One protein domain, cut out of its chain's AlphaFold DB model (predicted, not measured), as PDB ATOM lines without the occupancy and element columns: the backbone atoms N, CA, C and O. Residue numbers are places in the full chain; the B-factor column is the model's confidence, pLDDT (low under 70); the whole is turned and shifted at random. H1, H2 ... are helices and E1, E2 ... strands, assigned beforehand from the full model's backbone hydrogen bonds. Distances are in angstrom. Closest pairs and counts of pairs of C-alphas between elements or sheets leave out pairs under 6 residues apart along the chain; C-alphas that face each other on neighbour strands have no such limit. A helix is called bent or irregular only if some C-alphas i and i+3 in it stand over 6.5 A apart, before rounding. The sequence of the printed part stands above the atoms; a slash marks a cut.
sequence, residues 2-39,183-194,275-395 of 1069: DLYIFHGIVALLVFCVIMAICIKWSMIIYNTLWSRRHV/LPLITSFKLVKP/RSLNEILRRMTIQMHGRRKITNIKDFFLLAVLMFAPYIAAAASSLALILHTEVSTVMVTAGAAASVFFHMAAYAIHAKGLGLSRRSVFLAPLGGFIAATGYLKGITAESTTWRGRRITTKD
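What this domain is: This is residues 2 to 39, 183 to 194 and 275 to 395 of the 1069 residues of the protein "Glycosyltransferase involved in cell wall biogenesis" of Cenarchaeum symbiosum (strain A) (UniProt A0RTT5). The model has two arms of helices that meet at a corner: in one, the long H1 and the helical hairpin of H5 and H6 run side by side; in the other, H4 runs back along H7, H3 crosses the far part of H7, and the small strand hairpin E1 and E2 lies beyond H3. H6 and H7 make the corner, and H2 packs on both there. The printed part has 171 residues, with named elements in the order H1 to H7, E1, E2; the sheet, order E1 - E2, is antiparallel, and the class is mostly helix. The whole is only just compact, close to loose, with a radius of gyration of the C-alphas of 18.3 A and spans of 57 by 41 by 26 A.

How they stand to each other: E1, residues 383 to 386, and E2, residues 389 to 392, form an antiparallel hairpin at 152 degrees; N 384 and O 391 are 2.9 A apart and N 386 and O 389 2.8 A, within hydrogen-bond range. The closest C-alphas of E1 and H3, residues 275 to 289, are those of Trp 386 and Glu 279, 6.2 A apart. H3 touches residues 371 to 379 of H7, residues 358 to 379, at a steep tilt of 57 degrees, closest at C-alphas 282 and 378, 4.3 A. H7 is irregular, C-alphas 362 and 365 being 7.1 A apart, with a kink of 45 degrees near residue 365. H4, residues 293 to 307, touches H7 opposite ways at a shallow tilt of 13 degrees, closest at C-alphas 307 and 368, 4.8 A. H6, residues 327 to 353, touches H7 about perpendicular at 83 degrees, closest at C-alphas 348 and 361, 5.4 A. H2, residues 183 to 189, touches H6 at C-alphas 184 and 350, 5.1 A, and H7 at C-alphas 185 and 367, 7.0 A, its closest pairs. H5, residues 309 to 323, touches H6 opposite ways at 36 degrees, only just steep, closest at C-alphas 314 and 336, 4.8 A. H1, residues 2 to 38, touches H6 the same way at a shallow tilt of 19 degrees, closest at C-alphas 22 and 339, 5.0 A; H1 and H7 are apart. Each O i to N i+4 pair is within hydrogen-bond range in H1, H2, H3, H5 and H6, against 9 of 11 in H4 and 13 of 18 in H7.

Where its parts are: H1 spans 54.1 A from C-alpha 2 at (9.814, 29.926, 42.899), H6 39.3 A and H7 32.5 A. E2 ends at C-alpha 392, (60.619, 29.492, 29.759).

The domain as a whole: The C-alphas of Asp 2 and Gly 388 are farthest apart, 59.6 A. Residues 40 to 182 and 195 to 274 are not printed, with gaps of 19.8 A and 27.6 A between C-alphas; the links printed whole are tight. pLDDT is under 70 at residues 2 to 7, 188 to 194, 287 to 299 and 393 to 395.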
ATOM      1  N   ASP A   2       8.693  29.713  43.839       51.47
ATOM      2  CA  ASP A   2       9.814  29.926  42.899       51.47
ATOM      3  C   ASP A   2      11.167  29.394  43.383       51.47
ATOM      4  O   ASP A   2      11.938  28.843  42.600       51.47
ATOM      5  N   LEU A   3      11.429  29.473  44.692       56.12
ATOM      6  CA  LEU A   3      12.668  28.963  45.272       56.12
ATOM      7  C   LEU A   3      12.777  27.432  45.132       56.12
ATOM      8  O   LEU A   3      13.824  26.940  44.731       56.12
ATOM      9  N   TYR A   4      11.703  26.673  45.373       62.47
ATOM     10  CA  TYR A   4      11.710  25.205  45.247       62.47
ATOM     11  C   TYR A   4      11.876  24.740  43.795       62.47
ATOM     12  O   TYR A   4      12.618  23.795  43.529       62.47
ATOM     13  N   ILE A   5      11.241  25.434  42.845       66.62
ATOM     14  CA  ILE A   5      11.396  25.153  41.410       66.62
ATOM     15  C   ILE A   5      12.838  25.437  40.973       66.62
ATOM     16  O   ILE A   5      13.454  24.609  40.301       66.62
ATOM     17  N   PHE A   6      13.413  26.559  41.415       67.50
ATOM     18  CA  PHE A   6      14.813  26.895  41.162       67.50
ATOM     19  C   PHE A   6      15.772  25.833  41.728       67.50
ATOM     20  O   PHE A   6      16.645  25.355  41.003       67.50
ATOM     21  N   HIS A   7      15.572  25.389  42.975       68.00
ATOM     22  CA  HIS A   7      16.376  24.321  43.586       68.00
ATOM     23  C   HIS A   7      16.247  22.992  42.825       68.00
ATOM     24  O   HIS A   7      17.252  22.316  42.601       68.00
ATOM     25  N   GLY A   8      15.045  22.644  42.356       70.50
ATOM     26  CA  GLY A   8      14.811  21.456  41.532       70.50
ATOM     27  C   GLY A   8      15.544  21.496  40.186       70.50
ATOM     28  O   GLY A   8      16.184  20.516  39.802       70.50
ATOM     29  N   ILE A   9      15.519  22.640  39.492       72.19
ATOM     30  CA  ILE A   9      16.236  22.834  38.220       72.19
ATOM     31  C   ILE A   9      17.751  22.749  38.435       72.19
ATOM     32  O   ILE A   9      18.444  22.059  37.685       72.19
ATOM     33  N   VAL A  10      18.276  23.401  39.477       71.81
ATOM     34  CA  VAL A  10      19.707  23.349  39.817       71.81
ATOM     35  C   VAL A  10      20.136  21.917  40.148       71.81
ATOM     36  O   VAL A  10      21.150  21.452  39.626       71.81
ATOM     37  N   ALA A  11      19.355  21.184  40.945       72.31
ATOM     38  CA  ALA A  11      19.643  19.790  41.279       72.31
ATOM     39  C   ALA A  11      19.665  18.884  40.036       72.31
ATOM     40  O   ALA A  11      20.556  18.041  39.909       72.31
ATOM     41  N   LEU A  12      18.746  19.091  39.086       74.44
ATOM     42  CA  LEU A  12      18.719  18.354  37.822       74.44
ATOM     43  C   LEU A  12      19.961  18.642  36.965       74.44
ATOM     44  O   LEU A  12      20.582  17.710  36.457       74.44
ATOM     45  N   LEU A  13      20.364  19.911  36.841       75.50
ATOM     46  CA  LEU A  13      21.576  20.293  36.107       75.50
ATOM     47  C   LEU A  13      22.831  19.670  36.731       75.50
ATOM     48  O   LEU A  13      23.655  19.094  36.017       75.50
ATOM     49  N   VAL A  14      22.954  19.726  38.061       77.00
ATOM     50  CA  VAL A  14      24.053  19.089  38.803       77.00
ATOM     51  C   VAL A  14      24.061  17.579  38.565       77.00
ATOM     52  O   VAL A  14      25.112  17.010  38.269       77.00
ATOM     53  N   PHE A  15      22.899  16.927  38.616       77.00
ATOM     54  CA  PHE A  15      22.771  15.501  38.331       77.00
ATOM     55  C   PHE A  15      23.218  15.148  36.901       77.00
ATOM     56  O   PHE A  15      23.994  14.210  36.716       77.00
ATOM     57  N   CYS A  16      22.814  15.924  35.891       79.00
ATOM     58  CA  CYS A  16      23.252  15.730  34.505       79.00
ATOM     59  C   CYS A  16      24.777  15.852  34.350       79.00
ATOM     60  O   CYS A  16      25.393  15.022  33.674       79.00
ATOM     61  N   VAL A  17      25.401  16.840  35.002       81.00
ATOM     62  CA  VAL A  17      26.866  16.998  35.007       81.00
ATOM     63  C   VAL A  17      27.538  15.782  35.649       81.00
ATOM     64  O   VAL A  17      28.482  15.230  35.085       81.00
ATOM     65  N   ILE A  18      27.029  15.310  36.789       80.94
ATOM     66  CA  ILE A  18      27.563  14.128  37.474       80.94
ATOM     67  C   ILE A  18      27.449  12.874  36.595       80.94
ATOM     68  O   ILE A  18      28.412  12.112  36.485       80.94
ATOM     69  N   MET A  19      26.322  12.682  35.909       81.31
ATOM     70  CA  MET A  19      26.144  11.570  34.974       81.31
ATOM     71  C   MET A  19      27.130  11.630  33.804       81.31
ATOM     72  O   MET A  19      27.701  10.601  33.433       81.31
ATOM     73  N   ALA A  20      27.407  12.821  33.266       80.44
ATOM     74  CA  ALA A  20      28.433  12.996  32.241       80.44
ATOM     75  C   ALA A  20      29.835  12.608  32.753       80.44
ATOM     76  O   ALA A  20      30.592  11.945  32.038       80.44
ATOM     77  N   ILE A  21      30.166  12.943  34.008       83.31
ATOM     78  CA  ILE A  21      31.419  12.529  34.662       83.31
ATOM     79  C   ILE A  21      31.484  10.996  34.792       83.31
ATOM     80  O   ILE A  21      32.502  10.395  34.444       83.31
ATOM     81  N   CYS A  22      30.399  10.343  35.222       85.88
ATOM     82  CA  CYS A  22      30.315   8.879  35.322       85.88
ATOM     83  C   CYS A  22      30.524   8.189  33.967       85.88
ATOM     84  O   CYS A  22      31.314   7.245  33.864       85.88
ATOM     85  N   ILE A  23      29.859   8.676  32.911       84.06
ATOM     86  CA  ILE A  23      30.032   8.166  31.543       84.06
ATOM     87  C   ILE A  23      31.492   8.324  31.118       84.06
ATOM     88  O   ILE A  23      32.090   7.387  30.587       84.06
ATOM     89  N   LYS A  24      32.107   9.478  31.406       82.56
ATOM     90  CA  LYS A  24      33.495   9.732  31.025       82.56
ATOM     91  C   LYS A  24      34.472   8.778  31.713       82.56
ATOM     92  O   LYS A  24      35.322   8.206  31.031       82.56
ATOM     93  N   TRP A  25      34.335   8.556  33.019       85.69
ATOM     94  CA  TRP A  25      35.148   7.574  33.744       85.69
ATOM     95  C   TRP A  25      34.901   6.143  33.259       85.69
ATOM     96  O   TRP A  25      35.854   5.381  33.107       85.69
ATOM     97  N   SER A  26      33.659   5.798  32.917       85.56
ATOM     98  CA  SER A  26      33.322   4.493  32.332       85.56
ATOM     99  C   SER A  26      34.030   4.268  30.992       85.56
ATOM    100  O   SER A  26      34.596   3.199  30.766       85.56
ATOM    101  N   MET A  27      34.085   5.286  30.126       83.44
ATOM    102  CA  MET A  27      34.837   5.221  28.867       83.44
ATOM    103  C   MET A  27      36.345   5.060  29.096       83.44
ATOM    104  O   MET A  27      36.987   4.293  28.383       83.44
ATOM    105  N   ILE A  28      36.918   5.762  30.082       82.19
ATOM    106  CA  ILE A  28      38.338   5.627  30.452       82.19
ATOM    107  C   ILE A  28      38.623   4.190  30.898       82.19
ATOM    108  O   ILE A  28      39.555   3.565  30.396       82.19
ATOM    109  N   ILE A  29      37.787   3.634  31.780       86.12
ATOM    110  CA  ILE A  29      37.890   2.242  32.237       86.12
ATOM    111  C   ILE A  29      37.822   1.278  31.053       86.12
ATOM    112  O   ILE A  29      38.697   0.422  30.914       86.12
ATOM    113  N   TYR A  30      36.815   1.430  30.189       85.56
ATOM    114  CA  TYR A  30      36.639   0.591  29.009       85.56
ATOM    115  C   TYR A  30      37.874   0.629  28.104       85.56
ATOM    116  O   TYR A  30      38.423  -0.422  27.784       85.56
ATOM    117  N   ASN A  31      38.367   1.823  27.764       80.88
ATOM    118  CA  ASN A  31      39.540   1.997  26.905       80.88
ATOM    119  C   ASN A  31      40.803   1.391  27.531       80.88
ATOM    120  O   ASN A  31      41.574   0.729  26.837       80.88
ATOM    121  N   THR A  32      41.008   1.550  28.842       81.50
ATOM    122  CA  THR A  32      42.151   0.952  29.548       81.50
ATOM    123  C   THR A  32      42.081  -0.572  29.550       81.50
ATOM    124  O   THR A  32      43.087  -1.240  29.300       81.50
ATOM    125  N   LEU A  33      40.906  -1.148  29.819       85.44
ATOM    126  CA  LEU A  33      40.710  -2.598  29.803       85.44
ATOM    127  C   LEU A  33      40.836  -3.172  28.389       85.44
ATOM    128  O   LEU A  33      41.454  -4.222  28.215       85.44
ATOM    129  N   TRP A  34      40.295  -2.473  27.392       83.75
ATOM    130  CA  TRP A  34      40.447  -2.818  25.986       83.75
ATOM    131  C   TRP A  34      41.922  -2.793  25.586       83.75
ATOM    132  O   TRP A  34      42.418  -3.799  25.084       83.75
ATOM    133  N   SER A  35      42.658  -1.725  25.913       80.44
ATOM    134  CA  SER A  35      44.088  -1.637  25.609       80.44
ATOM    135  C   SER A  35      44.864  -2.782  26.228       80.44
ATOM    136  O   SER A  35      45.583  -3.471  25.528       80.44
ATOM    137  N   ARG A  36      44.665  -3.075  27.516       80.19
ATOM    138  CA  ARG A  36      45.386  -4.172  28.184       80.19
ATOM    139  C   ARG A  36      45.203  -5.533  27.524       80.19
ATOM    140  O   ARG A  36      46.085  -6.369  27.663       80.19
ATOM    141  N   ARG A  37      44.073  -5.763  26.852       80.12
ATOM    142  CA  ARG A  37      43.823  -6.998  26.097       80.12
ATOM    143  C   ARG A  37      44.491  -7.012  24.720       80.12
ATOM    144  O   ARG A  37      44.729  -8.092  24.203       80.12
ATOM    145  N   HIS A  38      44.771  -5.842  24.147       77.75
ATOM    146  CA  HIS A  38      45.279  -5.680  22.779       77.75
ATOM    147  C   HIS A  38      46.717  -5.139  22.720       77.75
ATOM    148  O   HIS A  38      47.280  -4.988  21.639       77.75
ATOM    149  N   VAL A  39      47.317  -4.823  23.867       76.00
ATOM    150  CA  VAL A  39      48.723  -4.442  23.960       76.00
ATOM    151  C   VAL A  39      49.582  -5.642  23.600       76.00
ATOM    152  O   VAL A  39      49.444  -6.726  24.164       76.00
ATOM    153  N   LEU A 183      50.347   9.453  39.820       86.38
ATOM    154  CA  LEU A 183      50.655   8.767  38.566       86.38
ATOM    155  C   LEU A 183      49.498   7.913  38.021       86.38
ATOM    156  O   LEU A 183      49.227   8.023  36.823       86.38
ATOM    157  N   PRO A 184      48.762   7.118  38.832       88.69
ATOM    158  CA  PRO A 184      47.617   6.364  38.324       88.69
ATOM    159  C   PRO A 184      46.604   7.264  37.612       88.69
ATOM    160  O   PRO A 184      46.145   6.912  36.528       88.69
ATOM    161  N   LEU A 185      46.355   8.461  38.150       84.50
ATOM    162  CA  LEU A 185      45.449   9.439  37.558       84.50
ATOM    163  C   LEU A 185      45.982   9.981  36.236       84.50
ATOM    164  O   LEU A 185      45.273   9.930  35.239       84.50
ATOM    165  N   ILE A 186      47.237  10.434  36.180       78.12
ATOM    166  CA  ILE A 186      47.837  10.935  34.929       78.12
ATOM    167  C   ILE A 186      47.807   9.858  33.843       78.12
ATOM    168  O   ILE A 186      47.481  10.151  32.694       78.12
ATOM    169  N   THR A 187      48.066   8.592  34.191       76.00
ATOM    170  CA  THR A 187      47.940   7.498  33.218       76.00
ATOM    171  C   THR A 187      46.498   7.271  32.754       76.00
ATOM    172  O   THR A 187      46.309   6.831  31.624       76.00
ATOM    173  N   SER A 188      45.487   7.604  33.565       69.06
ATOM    174  CA  SER A 188      44.077   7.651  33.145       69.06
ATOM    175  C   SER A 188      43.774   8.835  32.217       69.06
ATOM    176  O   SER A 188      42.920   8.719  31.340       69.06
ATOM    177  N   PHE A 189      44.489   9.958  32.360       60.69
ATOM    178  CA  PHE A 189      44.301  11.164  31.542       60.69
ATOM    179  C   PHE A 189      44.897  11.094  30.140       60.69
ATOM    180  O   PHE A 189      44.441  11.849  29.286       60.69
ATOM    181  N   LYS A 190      45.758  10.109  29.847       55.97
ATOM    182  CA  LYS A 190      46.125   9.717  28.467       55.97
ATOM    183  C   LYS A 190      44.910   9.318  27.587       55.97
ATOM    184  O   LYS A 190      45.076   8.842  26.473       55.97
ATOM    185  N   LEU A 191      43.672   9.421  28.089       46.31
ATOM    186  CA  LEU A 191      42.427   8.988  27.436       46.31
ATOM    187  C   LEU A 191      41.340  10.085  27.395       46.31
ATOM    188  O   LEU A 191      40.187   9.832  27.015       46.31
ATOM    189  N   VAL A 192      41.664  11.326  27.782       44.66
ATOM    190  CA  VAL A 192      40.698  12.434  27.892       44.66
ATOM    191  C   VAL A 192      40.926  13.482  26.795       44.66
ATOM    192  O   VAL A 192      41.647  14.454  26.980       44.66
ATOM    193  N   LYS A 193      40.229  13.299  25.656       39.84
ATOM    194  CA  LYS A 193      40.242  14.181  24.463       39.84
ATOM    195  C   LYS A 193      40.211  15.707  24.710       39.84
ATOM    196  O   LYS A 193      40.948  16.386  24.004       39.84
ATOM    197  N   PRO A 194      39.394  16.274  25.619       35.69
ATOM    198  CA  PRO A 194      39.326  17.732  25.758       35.69
ATOM    199  C   PRO A 194      40.518  18.362  26.491       35.69
ATOM    200  O   PRO A 194      40.735  19.548  26.322       35.69
ATOM    201  N   ARG A 275      59.441  17.639  44.898       84.06
ATOM    202  CA  ARG A 275      59.978  18.699  44.038       84.06
ATOM    203  C   ARG A 275      60.013  18.221  42.591       84.06
ATOM    204  O   ARG A 275      59.413  18.888  41.755       84.06
ATOM    205  N   SER A 276      60.595  17.050  42.323       82.69
ATOM    206  CA  SER A 276      60.622  16.462  40.973       82.69
ATOM    207  C   SER A 276      59.212  16.264  40.400       82.69
ATOM    208  O   SER A 276      58.957  16.617  39.253       82.69
ATOM    209  N   LEU A 277      58.250  15.827  41.225       86.12
ATOM    210  CA  LEU A 277      56.845  15.705  40.833       86.12
ATOM    211  C   LEU A 277      56.251  17.054  40.411       86.12
ATOM    212  O   LEU A 277      55.612  17.147  39.367       86.12
ATOM    213  N   ASN A 278      56.467  18.110  41.200       83.31
ATOM    214  CA  ASN A 278      55.983  19.449  40.858       83.31
ATOM    215  C   ASN A 278      56.614  19.977  39.560       83.31
ATOM    216  O   ASN A 278      55.922  20.630  38.781       83.31
ATOM    217  N   GLU A 279      57.902  19.711  39.328       83.88
ATOM    218  CA  GLU A 279      58.599  20.092  38.092       83.88
ATOM    219  C   GLU A 279      58.005  19.369  36.869       83.88
ATOM    220  O   GLU A 279      57.733  20.016  35.859       83.88
ATOM    221  N   ILE A 280      57.700  18.068  36.982       81.62
ATOM    222  CA  ILE A 280      57.047  17.274  35.921       81.62
ATOM    223  C   ILE A 280      55.647  17.797  35.615       81.62
ATOM    224  O   ILE A 280      55.325  18.029  34.451       81.62
ATOM    225  N   LEU A 281      54.822  18.012  36.645       81.56
ATOM    226  CA  LEU A 281      53.458  18.522  36.475       81.56
ATOM    227  C   LEU A 281      53.462  19.887  35.780       81.56
ATOM    228  O   LEU A 281      52.705  20.102  34.838       81.56
ATOM    229  N   ARG A 282      54.363  20.788  36.191       79.88
ATOM    230  CA  ARG A 282      54.521  22.102  35.554       79.88
ATOM    231  C   ARG A 282      54.996  21.990  34.112       79.88
ATOM    232  O   ARG A 282      54.453  22.682  33.259       79.88
ATOM    233  N   ARG A 283      55.973  21.122  33.830       77.44
ATOM    234  CA  ARG A 283      56.478  20.886  32.469       77.44
ATOM    235  C   ARG A 283      55.372  20.366  31.549       77.44
ATOM    236  O   ARG A 283      55.234  20.884  30.444       77.44
ATOM    237  N   MET A 284      54.560  19.415  32.019       75.94
ATOM    238  CA  MET A 284      53.384  18.921  31.290       75.94
ATOM    239  C   MET A 284      52.419  20.063  30.965       75.94
ATOM    240  O   MET A 284      52.077  20.261  29.804       75.94
ATOM    241  N   THR A 285      52.040  20.867  31.962       73.31
ATOM    242  CA  THR A 285      51.119  21.989  31.747       73.31
ATOM    243  C   THR A 285      51.693  23.050  30.808       73.31
ATOM    244  O   THR A 285      50.974  23.526  29.939       73.31
ATOM    245  N   ILE A 286      52.968  23.419  30.935       71.88
ATOM    246  CA  ILE A 286      53.583  24.452  30.089       71.88
ATOM    247  C   ILE A 286      53.607  24.023  28.612       71.88
ATOM    248  O   ILE A 286      53.205  24.803  27.750       71.88
ATOM    249  N   GLN A 287      54.010  22.782  28.317       66.88
ATOM    250  CA  GLN A 287      54.062  22.268  26.940       66.88
ATOM    251  C   GLN A 287      52.678  22.240  26.282       66.88
ATOM    252  O   GLN A 287      52.538  22.580  25.113       66.88
ATOM    253  N   MET A 288      51.648  21.839  27.027       61.38
ATOM    254  CA  MET A 288      50.297  21.685  26.482       61.38
ATOM    255  C   MET A 288      49.646  23.008  26.060       61.38
ATOM    256  O   MET A 288      48.763  23.009  25.209       61.38
ATOM    257  N   HIS A 289      50.050  24.123  26.669       58.38
ATOM    258  CA  HIS A 289      49.284  25.368  26.597       58.38
ATOM    259  C   HIS A 289      50.038  26.535  25.959       58.38
ATOM    260  O   HIS A 289      49.420  27.561  25.648       58.38
ATOM    261  N   GLY A 290      51.353  26.399  25.751       55.88
ATOM    262  CA  GLY A 290      52.193  27.457  25.191       55.88
ATOM    263  C   GLY A 290      51.915  28.808  25.862       55.88
ATOM    264  O   GLY A 290      51.814  28.908  27.086       55.88
ATOM    265  N   ARG A 291      51.730  29.864  25.062       49.91
ATOM    266  CA  ARG A 291      51.437  31.226  25.548       49.91
ATOM    267  C   ARG A 291      49.938  31.553  25.721       49.91
ATOM    268  O   ARG A 291      49.605  32.667  26.126       49.91
ATOM    269  N   ARG A 292      49.000  30.635  25.440       55.22
ATOM    270  CA  ARG A 292      47.550  30.945  25.345       55.22
ATOM    271  C   ARG A 292      46.815  30.866  26.692       55.22
ATOM    272  O   ARG A 292      46.104  29.913  26.961       55.22
ATOM    273  N   LYS A 293      46.923  31.901  27.534       53.06
ATOM    274  CA  LYS A 293      46.435  31.908  28.938       53.06
ATOM    275  C   LYS A 293      44.930  31.605  29.167       53.06
ATOM    276  O   LYS A 293      44.595  31.111  30.240       53.06
ATOM    277  N   ILE A 294      44.021  31.864  28.216       43.69
ATOM    278  CA  ILE A 294      42.550  31.782  28.435       43.69
ATOM    279  C   ILE A 294      41.961  30.376  28.196       43.69
ATOM    280  O   ILE A 294      41.061  29.961  28.926       43.69
ATOM    281  N   THR A 295      42.477  29.601  27.235       51.47
ATOM    282  CA  THR A 295      42.108  28.177  27.063       51.47
ATOM    283  C   THR A 295      42.473  27.342  28.297       51.47
ATOM    284  O   THR A 295      41.775  26.396  28.644       51.47
ATOM    285  N   ASN A 296      43.482  27.789  29.042       58.19
ATOM    286  CA  ASN A 296      44.115  27.055  30.134       58.19
ATOM    287  C   ASN A 296      43.241  26.950  31.390       58.19
ATOM    288  O   ASN A 296      43.269  25.946  32.099       58.19
ATOM    289  N   ILE A 297      42.442  27.981  31.676       65.25
ATOM    290  CA  ILE A 297      41.573  28.000  32.859       65.25
ATOM    291  C   ILE A 297      40.413  27.007  32.691       65.25
ATOM    292  O   ILE A 297      40.040  26.331  33.649       65.25
ATOM    293  N   LYS A 298      39.875  26.865  31.471       66.69
ATOM    294  CA  LYS A 298      38.787  25.920  31.169       66.69
ATOM    295  C   LYS A 298      39.229  24.473  31.385       66.69
ATOM    296  O   LYS A 298      38.520  23.719  32.048       66.69
ATOM    297  N   ASP A 299      40.417  24.116  30.902       66.38
ATOM    298  CA  ASP A 299      40.968  22.768  31.059       66.38
ATOM    299  C   ASP A 299      41.303  22.452  32.522       66.38
ATOM    300  O   ASP A 299      41.066  21.334  32.984       66.38
ATOM    301  N   PHE A 300      41.745  23.452  33.297       72.94
ATOM    302  CA  PHE A 300      41.902  23.317  34.747       72.94
ATOM    303  C   PHE A 300      40.573  23.016  35.437       72.94
ATOM    304  O   PHE A 300      40.503  22.061  36.211       72.94
ATOM    305  N   PHE A 301      39.520  23.794  35.160       72.88
ATOM    306  CA  PHE A 301      38.206  23.548  35.753       72.88
ATOM    307  C   PHE A 301      37.660  22.182  35.342       72.88
ATOM    308  O   PHE A 301      37.137  21.470  36.192       72.88
ATOM    309  N   LEU A 302      37.848  21.763  34.091       74.44
ATOM    310  CA  LEU A 302      37.444  20.435  33.638       74.44
ATOM    311  C   LEU A 302      38.193  19.318  34.381       74.44
ATOM    312  O   LEU A 302      37.567  18.370  34.852       74.44
ATOM    313  N   LEU A 303      39.515  19.433  34.540       72.38
ATOM    314  CA  LEU A 303      40.321  18.472  35.300       72.38
ATOM    315  C   LEU A 303      39.931  18.457  36.783       72.38
ATOM    316  O   LEU A 303      39.731  17.387  37.355       72.38
ATOM    317  N   ALA A 304      39.755  19.625  37.401       76.56
ATOM    318  CA  ALA A 304      39.317  19.742  38.789       76.56
ATOM    319  C   ALA A 304      37.915  19.140  38.994       76.56
ATOM    320  O   ALA A 304      37.687  18.426  39.974       76.56
ATOM    321  N   VAL A 305      37.000  19.357  38.045       79.94
ATOM    322  CA  VAL A 305      35.645  18.789  38.056       79.94
ATOM    323  C   VAL A 305      35.661  17.276  37.853       79.94
ATOM    324  O   VAL A 305      34.886  16.575  38.492       79.94
ATOM    325  N   LEU A 306      36.552  16.737  37.022       78.06
ATOM    326  CA  LEU A 306      36.657  15.289  36.816       78.06
ATOM    327  C   LEU A 306      37.333  14.568  37.992       78.06
ATOM    328  O   LEU A 306      36.937  13.450  38.318       78.06
ATOM    329  N   MET A 307      38.349  15.181  38.610       76.00
ATOM    330  CA  MET A 307      39.236  14.521  39.581       76.00
ATOM    331  C   MET A 307      38.880  14.781  41.041       76.00
ATOM    332  O   MET A 307      39.191  13.951  41.891       76.00
ATOM    333  N   PHE A 308      38.304  15.943  41.355       78.31
ATOM    334  CA  PHE A 308      38.168  16.400  42.739       78.31
ATOM    335  C   PHE A 308      36.736  16.777  43.117       78.31
ATOM    336  O   PHE A 308      36.275  16.402  44.197       78.31
ATOM    337  N   ALA A 309      35.995  17.432  42.219       79.25
ATOM    338  CA  ALA A 309      34.611  17.820  42.485       79.25
ATOM    339  C   ALA A 309      33.675  16.664  42.892       79.25
ATOM    340  O   ALA A 309      32.820  16.923  43.736       79.25
ATOM    341  N   PRO A 310      33.820  15.403  42.420       83.00
ATOM    342  CA  PRO A 310      32.946  14.313  42.853       83.00
ATOM    343  C   PRO A 310      33.038  14.036  44.354       83.00
ATOM    344  O   PRO A 310      32.034  13.717  44.980       83.00
ATOM    345  N   TYR A 311      34.221  14.209  44.953       86.69
ATOM    346  CA  TYR A 311      34.419  14.013  46.389       86.69
ATOM    347  C   TYR A 311      33.786  15.136  47.210       86.69
ATOM    348  O   TYR A 311      33.127  14.861  48.211       86.69
ATOM    349  N   ILE A 312      33.939  16.389  46.765       85.12
ATOM    350  CA  ILE A 312      33.277  17.537  47.403       85.12
ATOM    351  C   ILE A 312      31.760  17.393  47.275       85.12
ATOM    352  O   ILE A 312      31.051  17.535  48.265       85.12
ATOM    353  N   ALA A 313      31.269  17.069  46.077       84.19
ATOM    354  CA  ALA A 313      29.852  16.874  45.816       84.19
ATOM    355  C   ALA A 313      29.281  15.748  46.682       84.19
ATOM    356  O   ALA A 313      28.224  15.931  47.275       84.19
ATOM    357  N   ALA A 314      29.988  14.621  46.826       87.94
ATOM    358  CA  ALA A 314      29.560  13.515  47.680       87.94
ATOM    359  C   ALA A 314      29.507  13.919  49.161       87.94
ATOM    360  O   ALA A 314      28.521  13.621  49.830       87.94
ATOM    361  N   ALA A 315      30.512  14.640  49.667       88.44
ATOM    362  CA  ALA A 315      30.526  15.109  51.054       88.44
ATOM    363  C   ALA A 315      29.417  16.140  51.331       88.44
ATOM    364  O   ALA A 315      28.671  15.999  52.299       88.44
ATOM    365  N   ALA A 316      29.271  17.143  50.458       86.19
ATOM    366  CA  ALA A 316      28.271  18.199  50.595       86.19
ATOM    367  C   ALA A 316      26.838  17.658  50.479       86.19
ATOM    368  O   ALA A 316      25.987  18.000  51.293       86.19
ATOM    369  N   SER A 317      26.581  16.778  49.506       85.88
ATOM    370  CA  SER A 317      25.261  16.163  49.323       85.88
ATOM    371  C   SER A 317      24.911  15.175  50.436       85.88
ATOM    372  O   SER A 317      23.772  15.170  50.887       85.88
ATOM    373  N   SER A 318      25.886  14.430  50.972       88.44
ATOM    374  CA  SER A 318      25.666  13.567  52.144       88.44
ATOM    375  C   SER A 318      25.309  14.377  53.391       88.44
ATOM    376  O   SER A 318      24.411  13.993  54.133       88.44
ATOM    377  N   LEU A 319      25.972  15.519  53.615       88.38
ATOM    378  CA  LEU A 319      25.621  16.421  54.712       88.38
ATOM    379  C   LEU A 319      24.227  17.024  54.509       88.38
ATOM    380  O   LEU A 319      23.427  17.040  55.440       88.38
ATOM    381  N   ALA A 320      23.911  17.462  53.288       84.06
ATOM    382  CA  ALA A 320      22.584  17.962  52.949       84.06
ATOM    383  C   ALA A 320      21.500  16.893  53.152       84.06
ATOM    384  O   ALA A 320      20.428  17.222  53.641       84.06
ATOM    385  N   LEU A 321      21.791  15.622  52.854       85.31
ATOM    386  CA  LEU A 321      20.867  14.505  53.049       85.31
ATOM    387  C   LEU A 321      20.559  14.249  54.532       85.31
ATOM    388  O   LEU A 321      19.434  13.886  54.861       85.31
ATOM    389  N   ILE A 322      21.538  14.454  55.419       86.44
ATOM    390  CA  ILE A 322      21.349  14.351  56.876       86.44
ATOM    391  C   ILE A 322      20.442  15.476  57.388       86.44
ATOM    392  O   ILE A 322      19.657  15.260  58.307       86.44
ATOM    393  N   LEU A 323      20.553  16.671  56.804       81.75
ATOM    394  CA  LEU A 323      19.790  17.850  57.219       81.75
ATOM    395  C   LEU A 323      18.378  17.880  56.611       81.75
ATOM    396  O   LEU A 323      17.428  18.261  57.293       81.75
ATOM    397  N   HIS A 324      18.233  17.466  55.349       76.44
ATOM    398  CA  HIS A 324      16.990  17.520  54.581       76.44
ATOM    399  C   HIS A 324      16.882  16.344  53.595       76.44
ATOM    400  O   HIS A 324      17.639  16.230  52.626       76.44
ATOM    401  N   THR A 325      15.884  15.483  53.793       76.31
ATOM    402  CA  THR A 325      15.581  14.358  52.897       76.31
ATOM    403  C   THR A 325      14.613  14.770  51.793       76.31
ATOM    404  O   THR A 325      13.421  14.474  51.845       76.31
ATOM    405  N   GLU A 326      15.137  15.448  50.774       81.88
ATOM    406  CA  GLU A 326      14.423  15.708  49.520       81.88
ATOM    407  C   GLU A 326      14.879  14.747  48.412       81.88
ATOM    408  O   GLU A 326      16.031  14.307  48.374       81.88
ATOM    409  N   VAL A 327      13.983  14.442  47.467       79.69
ATOM    410  CA  VAL A 327      14.273  13.554  46.321       79.69
ATOM    411  C   VAL A 327      15.448  14.082  45.487       79.69
ATOM    412  O   VAL A 327      16.308  13.309  45.063       79.69
ATOM    413  N   SER A 328      15.527  15.401  45.306       77.56
ATOM    414  CA  SER A 328      16.635  16.111  44.652       77.56
ATOM    415  C   SER A 328      17.981  15.810  45.325       77.56
ATOM    416  O   SER A 328      18.940  15.419  44.656       77.56
ATOM    417  N   THR A 329      18.041  15.910  46.654       80.50
ATOM    418  CA  THR A 329      19.235  15.632  47.462       80.50
ATOM    419  C   THR A 329      19.641  14.163  47.382       80.50
ATOM    420  O   THR A 329      20.826  13.863  47.223       80.50
ATOM    421  N   VAL A 330      18.678  13.234  47.410       84.19
ATOM    422  CA  VAL A 330      18.938  11.793  47.236       84.19
ATOM    423  C   VAL A 330      19.553  11.510  45.862       84.19
ATOM    424  O   VAL A 330      20.563  10.811  45.778       84.19
ATOM    425  N   MET A 331      18.999  12.084  44.790       81.06
ATOM    426  CA  MET A 331      19.510  11.899  43.426       81.06
ATOM    427  C   MET A 331      20.932  12.447  43.257       81.06
ATOM    428  O   MET A 331      21.792  11.758  42.702       81.06
ATOM    429  N   VAL A 332      21.201  13.656  43.759       84.19
ATOM    430  CA  VAL A 332      22.542  14.261  43.706       84.19
ATOM    431  C   VAL A 332      23.543  13.437  44.521       84.19
ATOM    432  O   VAL A 332      24.642  13.172  44.032       84.19
ATOM    433  N   THR A 333      23.160  12.962  45.710       87.06
ATOM    434  CA  THR A 333      24.019  12.121  46.564       87.06
ATOM    435  C   THR A 333      24.346  10.789  45.896       87.06
ATOM    436  O   THR A 333      25.514  10.401  45.823       87.06
ATOM    437  N   ALA A 334      23.341  10.104  45.342       87.12
ATOM    438  CA  ALA A 334      23.528   8.840  44.632       87.12
ATOM    439  C   ALA A 334      24.422   9.010  43.394       87.12
ATOM    440  O   ALA A 334      25.344   8.219  43.178       87.12
ATOM    441  N   GLY A 335      24.204  10.074  42.615       87.38
ATOM    442  CA  GLY A 335      25.060  10.416  41.484       87.38
ATOM    443  C   GLY A 335      26.504  10.672  41.919       87.38
ATOM    444  O   GLY A 335      27.437  10.126  41.325       87.38
ATOM    445  N   ALA A 336      26.712  11.495  42.950       88.38
ATOM    446  CA  ALA A 336      28.047  11.843  43.426       88.38
ATOM    447  C   ALA A 336      28.794  10.610  43.962       88.38
ATOM    448  O   ALA A 336      29.964  10.407  43.629       88.38
ATOM    449  N   ALA A 337      28.105   9.736  44.702       90.56
ATOM    450  CA  ALA A 337      28.645   8.456  45.154       90.56
ATOM    451  C   ALA A 337      29.035   7.545  43.975       90.56
ATOM    452  O   ALA A 337      30.128   6.973  43.976       90.56
ATOM    453  N   ALA A 338      28.196   7.457  42.935       89.88
ATOM    454  CA  ALA A 338      28.512   6.705  41.721       89.88
ATOM    455  C   ALA A 338      29.747   7.276  41.001       89.88
ATOM    456  O   ALA A 338      30.627   6.524  40.585       89.88
ATOM    457  N   SER A 339      29.861   8.600  40.905       89.38
ATOM    458  CA  SER A 339      31.014   9.269  40.293       89.38
ATOM    459  C   SER A 339      32.313   8.986  41.049       89.38
ATOM    460  O   SER A 339      33.318   8.607  40.441       89.38
ATOM    461  N   VAL A 340      32.277   9.055  42.385       91.56
ATOM    462  CA  VAL A 340      33.394   8.661  43.253       91.56
ATOM    463  C   VAL A 340      33.762   7.190  43.043       91.56
ATOM    464  O   VAL A 340      34.945   6.871  42.915       91.56
ATOM    465  N   PHE A 341      32.775   6.296  42.941       92.44
ATOM    466  CA  PHE A 341      33.005   4.879  42.660       92.44
ATOM    467  C   PHE A 341      33.706   4.658  41.313       92.44
ATOM    468  O   PHE A 341      34.738   3.988  41.273       92.44
ATOM    469  N   PHE A 342      33.209   5.248  40.220       90.31
ATOM    470  CA  PHE A 342      33.824   5.110  38.894       90.31
ATOM    471  C   PHE A 342      35.236   5.697  38.845       90.31
ATOM    472  O   PHE A 342      36.138   5.085  38.271       90.31
ATOM    473  N   HIS A 343      35.462   6.841  39.491       89.38
ATOM    474  CA  HIS A 343      36.790   7.437  39.589       89.38
ATOM    475  C   HIS A 343      37.770   6.530  40.356       89.38
ATOM    476  O   HIS A 343      38.867   6.244  39.872       89.38
ATOM    477  N   MET A 344      37.363   5.999  41.513       91.00
ATOM    478  CA  MET A 344      38.173   5.051  42.288       91.00
ATOM    479  C   MET A 344      38.408   3.734  41.540       91.00
ATOM    480  O   MET A 344      39.503   3.175  41.614       91.00
ATOM    481  N   ALA A 345      37.423   3.243  40.786       90.75
ATOM    482  CA  ALA A 345      37.573   2.057  39.949       90.75
ATOM    483  C   ALA A 345      38.613   2.284  38.840       90.75
ATOM    484  O   ALA A 345      39.504   1.451  38.655       90.75
ATOM    485  N   ALA A 346      38.559   3.432  38.153       88.44
ATOM    486  CA  ALA A 346      39.564   3.821  37.169       88.44
ATOM    487  C   ALA A 346      40.958   3.890  37.806       88.44
ATOM    488  O   ALA A 346      41.889   3.230  37.334       88.44
ATOM    489  N   TYR A 347      41.083   4.586  38.939       91.19
ATOM    490  CA  TYR A 347      42.328   4.659  39.698       91.19
ATOM    491  C   TYR A 347      42.876   3.267  40.027       91.19
ATOM    492  O   TYR A 347      44.037   2.976  39.745       91.19
ATOM    493  N   ALA A 348      42.050   2.384  40.592       91.19
ATOM    494  CA  ALA A 348      42.458   1.046  41.007       91.19
ATOM    495  C   ALA A 348      42.950   0.197  39.825       91.19
ATOM    496  O   ALA A 348      43.944  -0.528  39.945       91.19
ATOM    497  N   ILE A 349      42.293   0.306  38.665       88.69
ATOM    498  CA  ILE A 349      42.718  -0.375  37.440       88.69
ATOM    499  C   ILE A 349      44.108   0.108  37.038       88.69
ATOM    500  O   ILE A 349      44.992  -0.730  36.834       88.69
ATOM    501  N   HIS A 350      44.330   1.421  36.951       87.25
ATOM    502  CA  HIS A 350      45.622   2.001  36.574       87.25
ATOM    503  C   HIS A 350      46.720   1.688  37.593       87.25
ATOM    504  O   HIS A 350      47.776   1.190  37.204       87.25
ATOM    505  N   ALA A 351      46.431   1.830  38.886       89.06
ATOM    506  CA  ALA A 351      47.325   1.482  39.983       89.06
ATOM    507  C   ALA A 351      47.797   0.021  39.899       89.06
ATOM    508  O   ALA A 351      48.995  -0.242  39.991       89.06
ATOM    509  N   LYS A 352      46.893  -0.929  39.608       87.69
ATOM    510  CA  LYS A 352      47.261  -2.338  39.379       87.69
ATOM    511  C   LYS A 352      48.243  -2.502  38.213       87.69
ATOM    512  O   LYS A 352      49.150  -3.319  38.297       87.69
ATOM    513  N   GLY A 353      48.070  -1.743  37.129       80.38
ATOM    514  CA  GLY A 353      48.957  -1.806  35.957       80.38
ATOM    515  C   GLY A 353      50.342  -1.204  36.183       80.38
ATOM    516  O   GLY A 353      51.249  -1.502  35.414       80.38
ATOM    517  N   LEU A 354      50.480  -0.389  37.229       84.00
ATOM    518  CA  LEU A 354      51.736   0.186  37.702       84.00
ATOM    519  C   LEU A 354      52.383  -0.655  38.820       84.00
ATOM    520  O   LEU A 354      53.416  -0.255  39.346       84.00
ATOM    521  N   GLY A 355      51.789  -1.793  39.203       84.44
ATOM    522  CA  GLY A 355      52.298  -2.656  40.276       84.44
ATOM    523  C   GLY A 355      51.964  -2.182  41.696       84.44
ATOM    524  O   GLY A 355      52.557  -2.661  42.659       84.44
ATOM    525  N   LEU A 356      51.019  -1.251  41.864       87.75
ATOM    526  CA  LEU A 356      50.621  -0.749  43.182       87.75
ATOM    527  C   LEU A 356      49.595  -1.660  43.871       87.75
ATOM    528  O   LEU A 356      48.739  -2.283  43.241       87.75
ATOM    529  N   SER A 357      49.638  -1.671  45.208       87.31
ATOM    530  CA  SER A 357      48.638  -2.337  46.049       87.31
ATOM    531  C   SER A 357      47.233  -1.779  45.802       87.31
ATOM    532  O   SER A 357      47.061  -0.575  45.614       87.31
ATOM    533  N   ARG A 358      46.204  -2.632  45.915       83.94
ATOM    534  CA  ARG A 358      44.788  -2.217  45.841       83.94
ATOM    535  C   ARG A 358      44.429  -1.140  46.871       83.94
ATOM    536  O   ARG A 358      43.565  -0.316  46.604       83.94
ATOM    537  N   ARG A 359      45.135  -1.095  48.009       87.69
ATOM    538  CA  ARG A 359      44.948  -0.064  49.046       87.69
ATOM    539  C   ARG A 359      45.332   1.343  48.573       87.69
ATOM    540  O   ARG A 359      44.897   2.315  49.172       87.69
ATOM    541  N   SER A 360      46.097   1.474  47.486       89.25
ATOM    542  CA  SER A 360      46.441   2.784  46.917       89.25
ATOM    543  C   SER A 360      45.229   3.565  46.406       89.25
ATOM    544  O   SER A 360      45.342   4.773  46.248       89.25
ATOM    545  N   VAL A 361      44.068   2.926  46.205       90.44
ATOM    546  CA  VAL A 361      42.830   3.603  45.782       90.44
ATOM    547  C   VAL A 361      42.403   4.722  46.735       90.44
ATOM    548  O   VAL A 361      41.873   5.737  46.293       90.44
ATOM    549  N   PHE A 362      42.719   4.599  48.028       90.56
ATOM    550  CA  PHE A 362      42.442   5.640  49.021       90.56
ATOM    551  C   PHE A 362      43.296   6.905  48.829       90.56
ATOM    552  O   PHE A 362      42.993   7.941  49.412       90.56
ATOM    553  N   LEU A 363      44.334   6.853  47.984       91.00
ATOM    554  CA  LEU A 363      45.117   8.024  47.585       91.00
ATOM    555  C   LEU A 363      44.483   8.794  46.417       91.00
ATOM    556  O   LEU A 363      44.955   9.888  46.118       91.00
ATOM    557  N   ALA A 364      43.426   8.283  45.775       89.38
ATOM    558  CA  ALA A 364      42.794   8.930  44.623       89.38
ATOM    559  C   ALA A 364      42.335  10.383  44.883       89.38
ATOM    560  O   ALA A 364      42.648  11.238  44.051       89.38
ATOM    561  N   PRO A 365      41.694  10.728  46.024       88.88
ATOM    562  CA  PRO A 365      41.319  12.117  46.306       88.88
ATOM    563  C   PRO A 365      42.544  13.031  46.439       88.88
ATOM    564  O   PRO A 365      42.579  14.128  45.881       88.88
ATOM    565  N   LEU A 366      43.579  12.552  47.139       89.19
ATOM    566  CA  LEU A 366      44.833  13.281  47.334       89.19
ATOM    567  C   LEU A 366      45.568  13.486  46.004       89.19
ATOM    568  O   LEU A 366      46.044  14.583  45.720       89.19
ATOM    569  N   GLY A 367      45.629  12.450  45.168       88.38
ATOM    570  CA  GLY A 367      46.182  12.523  43.822       88.38
ATOM    571  C   GLY A 367      45.441  13.530  42.947       88.38
ATOM    572  O   GLY A 367      46.083  14.329  42.267       88.38
ATOM    573  N   GLY A 368      44.104  13.534  43.017       85.56
ATOM    574  CA  GLY A 368      43.232  14.479  42.320       85.56
ATOM    575  C   GLY A 368      43.554  15.924  42.681       85.56
ATOM    576  O   GLY A 368      43.790  16.759  41.809       85.56
ATOM    577  N   PHE A 369      43.662  16.191  43.982       86.06
ATOM    578  CA  PHE A 369      44.022  17.500  44.511       86.06
ATOM    579  C   PHE A 369      45.434  17.947  44.093       86.06
ATOM    580  O   PHE A 369      45.628  19.082  43.647       86.06
ATOM    581  N   ILE A 370      46.437  17.067  44.196       87.06
ATOM    582  CA  ILE A 370      47.821  17.395  43.820       87.06
ATOM    583  C   ILE A 370      47.933  17.650  42.313       87.06
ATOM    584  O   ILE A 370      48.590  18.608  41.911       87.06
ATOM    585  N   ALA A 371      47.281  16.840  41.480       82.19
ATOM    586  CA  ALA A 371      47.282  17.030  40.033       82.19
ATOM    587  C   ALA A 371      46.612  18.356  39.641       82.19
ATOM    588  O   ALA A 371      47.207  19.135  38.899       82.19
ATOM    589  N   ALA A 372      45.431  18.655  40.195       80.38
ATOM    590  CA  ALA A 372      44.717  19.902  39.925       80.38
ATOM    591  C   ALA A 372      45.543  21.128  40.350       80.38
ATOM    592  O   ALA A 372      45.736  22.057  39.570       80.38
ATOM    593  N   THR A 373      46.099  21.123  41.563       82.00
ATOM    594  CA  THR A 373      46.924  22.242  42.053       82.00
ATOM    595  C   THR A 373      48.260  22.367  41.318       82.00
ATOM    596  O   THR A 373      48.732  23.483  41.096       82.00
ATOM    597  N   GLY A 374      48.872  21.252  40.914       80.38
ATOM    598  CA  GLY A 374      50.063  21.236  40.065       80.38
ATOM    599  C   GLY A 374      49.790  21.853  38.696       80.38
ATOM    600  O   GLY A 374      50.566  22.692  38.238       80.38
ATOM    601  N   TYR A 375      48.643  21.518  38.108       78.06
ATOM    602  CA  TYR A 375      48.186  22.076  36.843       78.06
ATOM    603  C   TYR A 375      47.885  23.577  36.958       78.06
ATOM    604  O   TYR A 375      48.412  24.360  36.174       78.06
ATOM    605  N   LEU A 376      47.159  24.015  37.995       79.81
ATOM    606  CA  LEU A 376      46.910  25.440  38.257       79.81
ATOM    607  C   LEU A 376      48.213  26.243  38.349       79.81
ATOM    608  O   LEU A 376      48.360  27.284  37.711       79.81
ATOM    609  N   LYS A 377      49.195  25.721  39.097       79.75
ATOM    610  CA  LYS A 377      50.523  26.336  39.216       79.75
ATOM    611  C   LYS A 377      51.247  26.407  37.876       79.75
ATOM    612  O   LYS A 377      51.959  27.379  37.649       79.75
ATOM    613  N   GLY A 378      51.101  25.389  37.029       75.25
ATOM    614  CA  GLY A 378      51.674  25.356  35.686       75.25
ATOM    615  C   GLY A 378      51.093  26.434  34.770       75.25
ATOM    616  O   GLY A 378      51.854  27.099  34.081       75.25
ATOM    617  N   ILE A 379      49.779  26.678  34.829       72.69
ATOM    618  CA  ILE A 379      49.110  27.726  34.034       72.69
ATOM    619  C   ILE A 379      49.633  29.116  34.390       72.69
ATOM    620  O   ILE A 379      49.823  29.961  33.519       72.69
ATOM    621  N   THR A 380      49.850  29.362  35.681       72.88
ATOM    622  CA  THR A 380      50.334  30.655  36.178       72.88
ATOM    623  C   THR A 380      51.846  30.839  36.027       72.88
ATOM    624  O   THR A 380      52.349  31.932  36.268       72.88
ATOM    625  N   ALA A 381      52.591  29.787  35.678       72.25
ATOM    626  CA  ALA A 381      54.047  29.822  35.642       72.25
ATOM    627  C   ALA A 381      54.573  30.293  34.281       72.25
ATOM    628  O   ALA A 381      54.314  29.681  33.251       72.25
ATOM    629  N   GLU A 382      55.400  31.339  34.281       72.69
ATOM    630  CA  GLU A 382      56.106  31.805  33.072       72.69
ATOM    631  C   GLU A 382      57.346  30.960  32.740       72.69
ATOM    632  O   GLU A 382      57.887  31.005  31.635       72.69
ATOM    633  N   SER A 383      57.815  30.182  33.715       77.94
ATOM    634  CA  SER A 383      58.952  29.282  33.564       77.94
ATOM    635  C   SER A 383      58.883  28.132  34.563       77.94
ATOM    636  O   SER A 383      58.310  28.277  35.645       77.94
ATOM    637  N   THR A 384      59.525  27.018  34.232       79.88
ATOM    638  CA  THR A 384      59.769  25.903  35.151       79.88
ATOM    639  C   THR A 384      61.256  25.584  35.211       79.88
ATOM    640  O   THR A 384      62.004  25.882  34.284       79.88
ATOM    641  N   THR A 385      61.700  24.981  36.305       83.25
ATOM    642  CA  THR A 385      63.024  24.367  36.383       83.25
ATOM    643  C   THR A 385      62.900  22.883  36.078       83.25
ATOM    644  O   THR A 385      61.958  22.238  36.528       83.25
ATOM    645  N   TRP A 386      63.834  22.349  35.300       81.56
ATOM    646  CA  TRP A 386      63.964  20.923  35.028       81.56
ATOM    647  C   TRP A 386      65.442  20.557  35.051       81.56
ATOM    648  O   TRP A 386      66.225  21.132  34.293       81.56
ATOM    649  N   ARG A 387      65.839  19.645  35.948       81.81
ATOM    650  CA  ARG A 387      67.243  19.202  36.093       81.81
ATOM    651  C   ARG A 387      68.227  20.378  36.148       81.81
ATOM    652  O   ARG A 387      69.193  20.471  35.395       81.81
ATOM    653  N   GLY A 388      67.908  21.359  36.994       78.38
ATOM    654  CA  GLY A 388      68.719  22.565  37.182       78.38
ATOM    655  C   GLY A 388      68.719  23.564  36.017       78.38
ATOM    656  O   GLY A 388      69.373  24.594  36.131       78.38
ATOM    657  N   ARG A 389      68.003  23.317  34.910       84.44
ATOM    658  CA  ARG A 389      67.837  24.281  33.812       84.44
ATOM    659  C   ARG A 389      66.485  24.972  33.905       84.44
ATOM    660  O   ARG A 389      65.466  24.324  34.132       84.44
ATOM    661  N   ARG A 390      66.468  26.288  33.708       83.56
ATOM    662  CA  ARG A 390      65.225  27.049  33.568       83.56
ATOM    663  C   ARG A 390      64.714  26.911  32.136       83.56
ATOM    664  O   ARG A 390      65.466  27.134  31.198       83.56
ATOM    665  N   ILE A 391      63.451  26.537  31.999       77.56
ATOM    666  CA  ILE A 391      62.713  26.447  30.740       77.56
ATOM    667  C   ILE A 391      61.625  27.509  30.804       77.56
ATOM    668  O   ILE A 391      60.813  27.511  31.735       77.56
ATOM    669  N   THR A 392      61.614  28.426  29.851       74.31
ATOM    670  CA  THR A 392      60.619  29.492  29.759       74.31
ATOM    671  C   THR A 392      59.585  29.174  28.684       74.31
ATOM    672  O   THR A 392      59.848  28.436  27.739       74.31
ATOM    673  N   THR A 393      58.402  29.775  28.786       67.19
ATOM    674  CA  THR A 393      57.394  29.722  27.710       67.19
ATOM    675  C   THR A 393      57.858  30.409  26.420       67.19
ATOM    676  O   THR A 393      57.206  30.265  25.389       67.19
ATOM    677  N   LYS A 394      58.964  31.169  26.456       63.12
ATOM    678  CA  LYS A 394      59.583  31.760  25.263       63.12
ATOM    679  C   LYS A 394      60.462  30.774  24.499       63.12
ATOM    680  O   LYS A 394      60.553  30.914  23.286       63.12
ATOM    681  N   ASP A 395      61.038  29.792  25.190       65.31
ATOM    682  CA  ASP A 395      61.870  28.738  24.591       65.31
ATOM    683  C   ASP A 395      61.034  27.717  23.796       65.31
ATOM    684  O   ASP A 395      61.575  26.904  23.050       65.31
TER     685      ASP A 395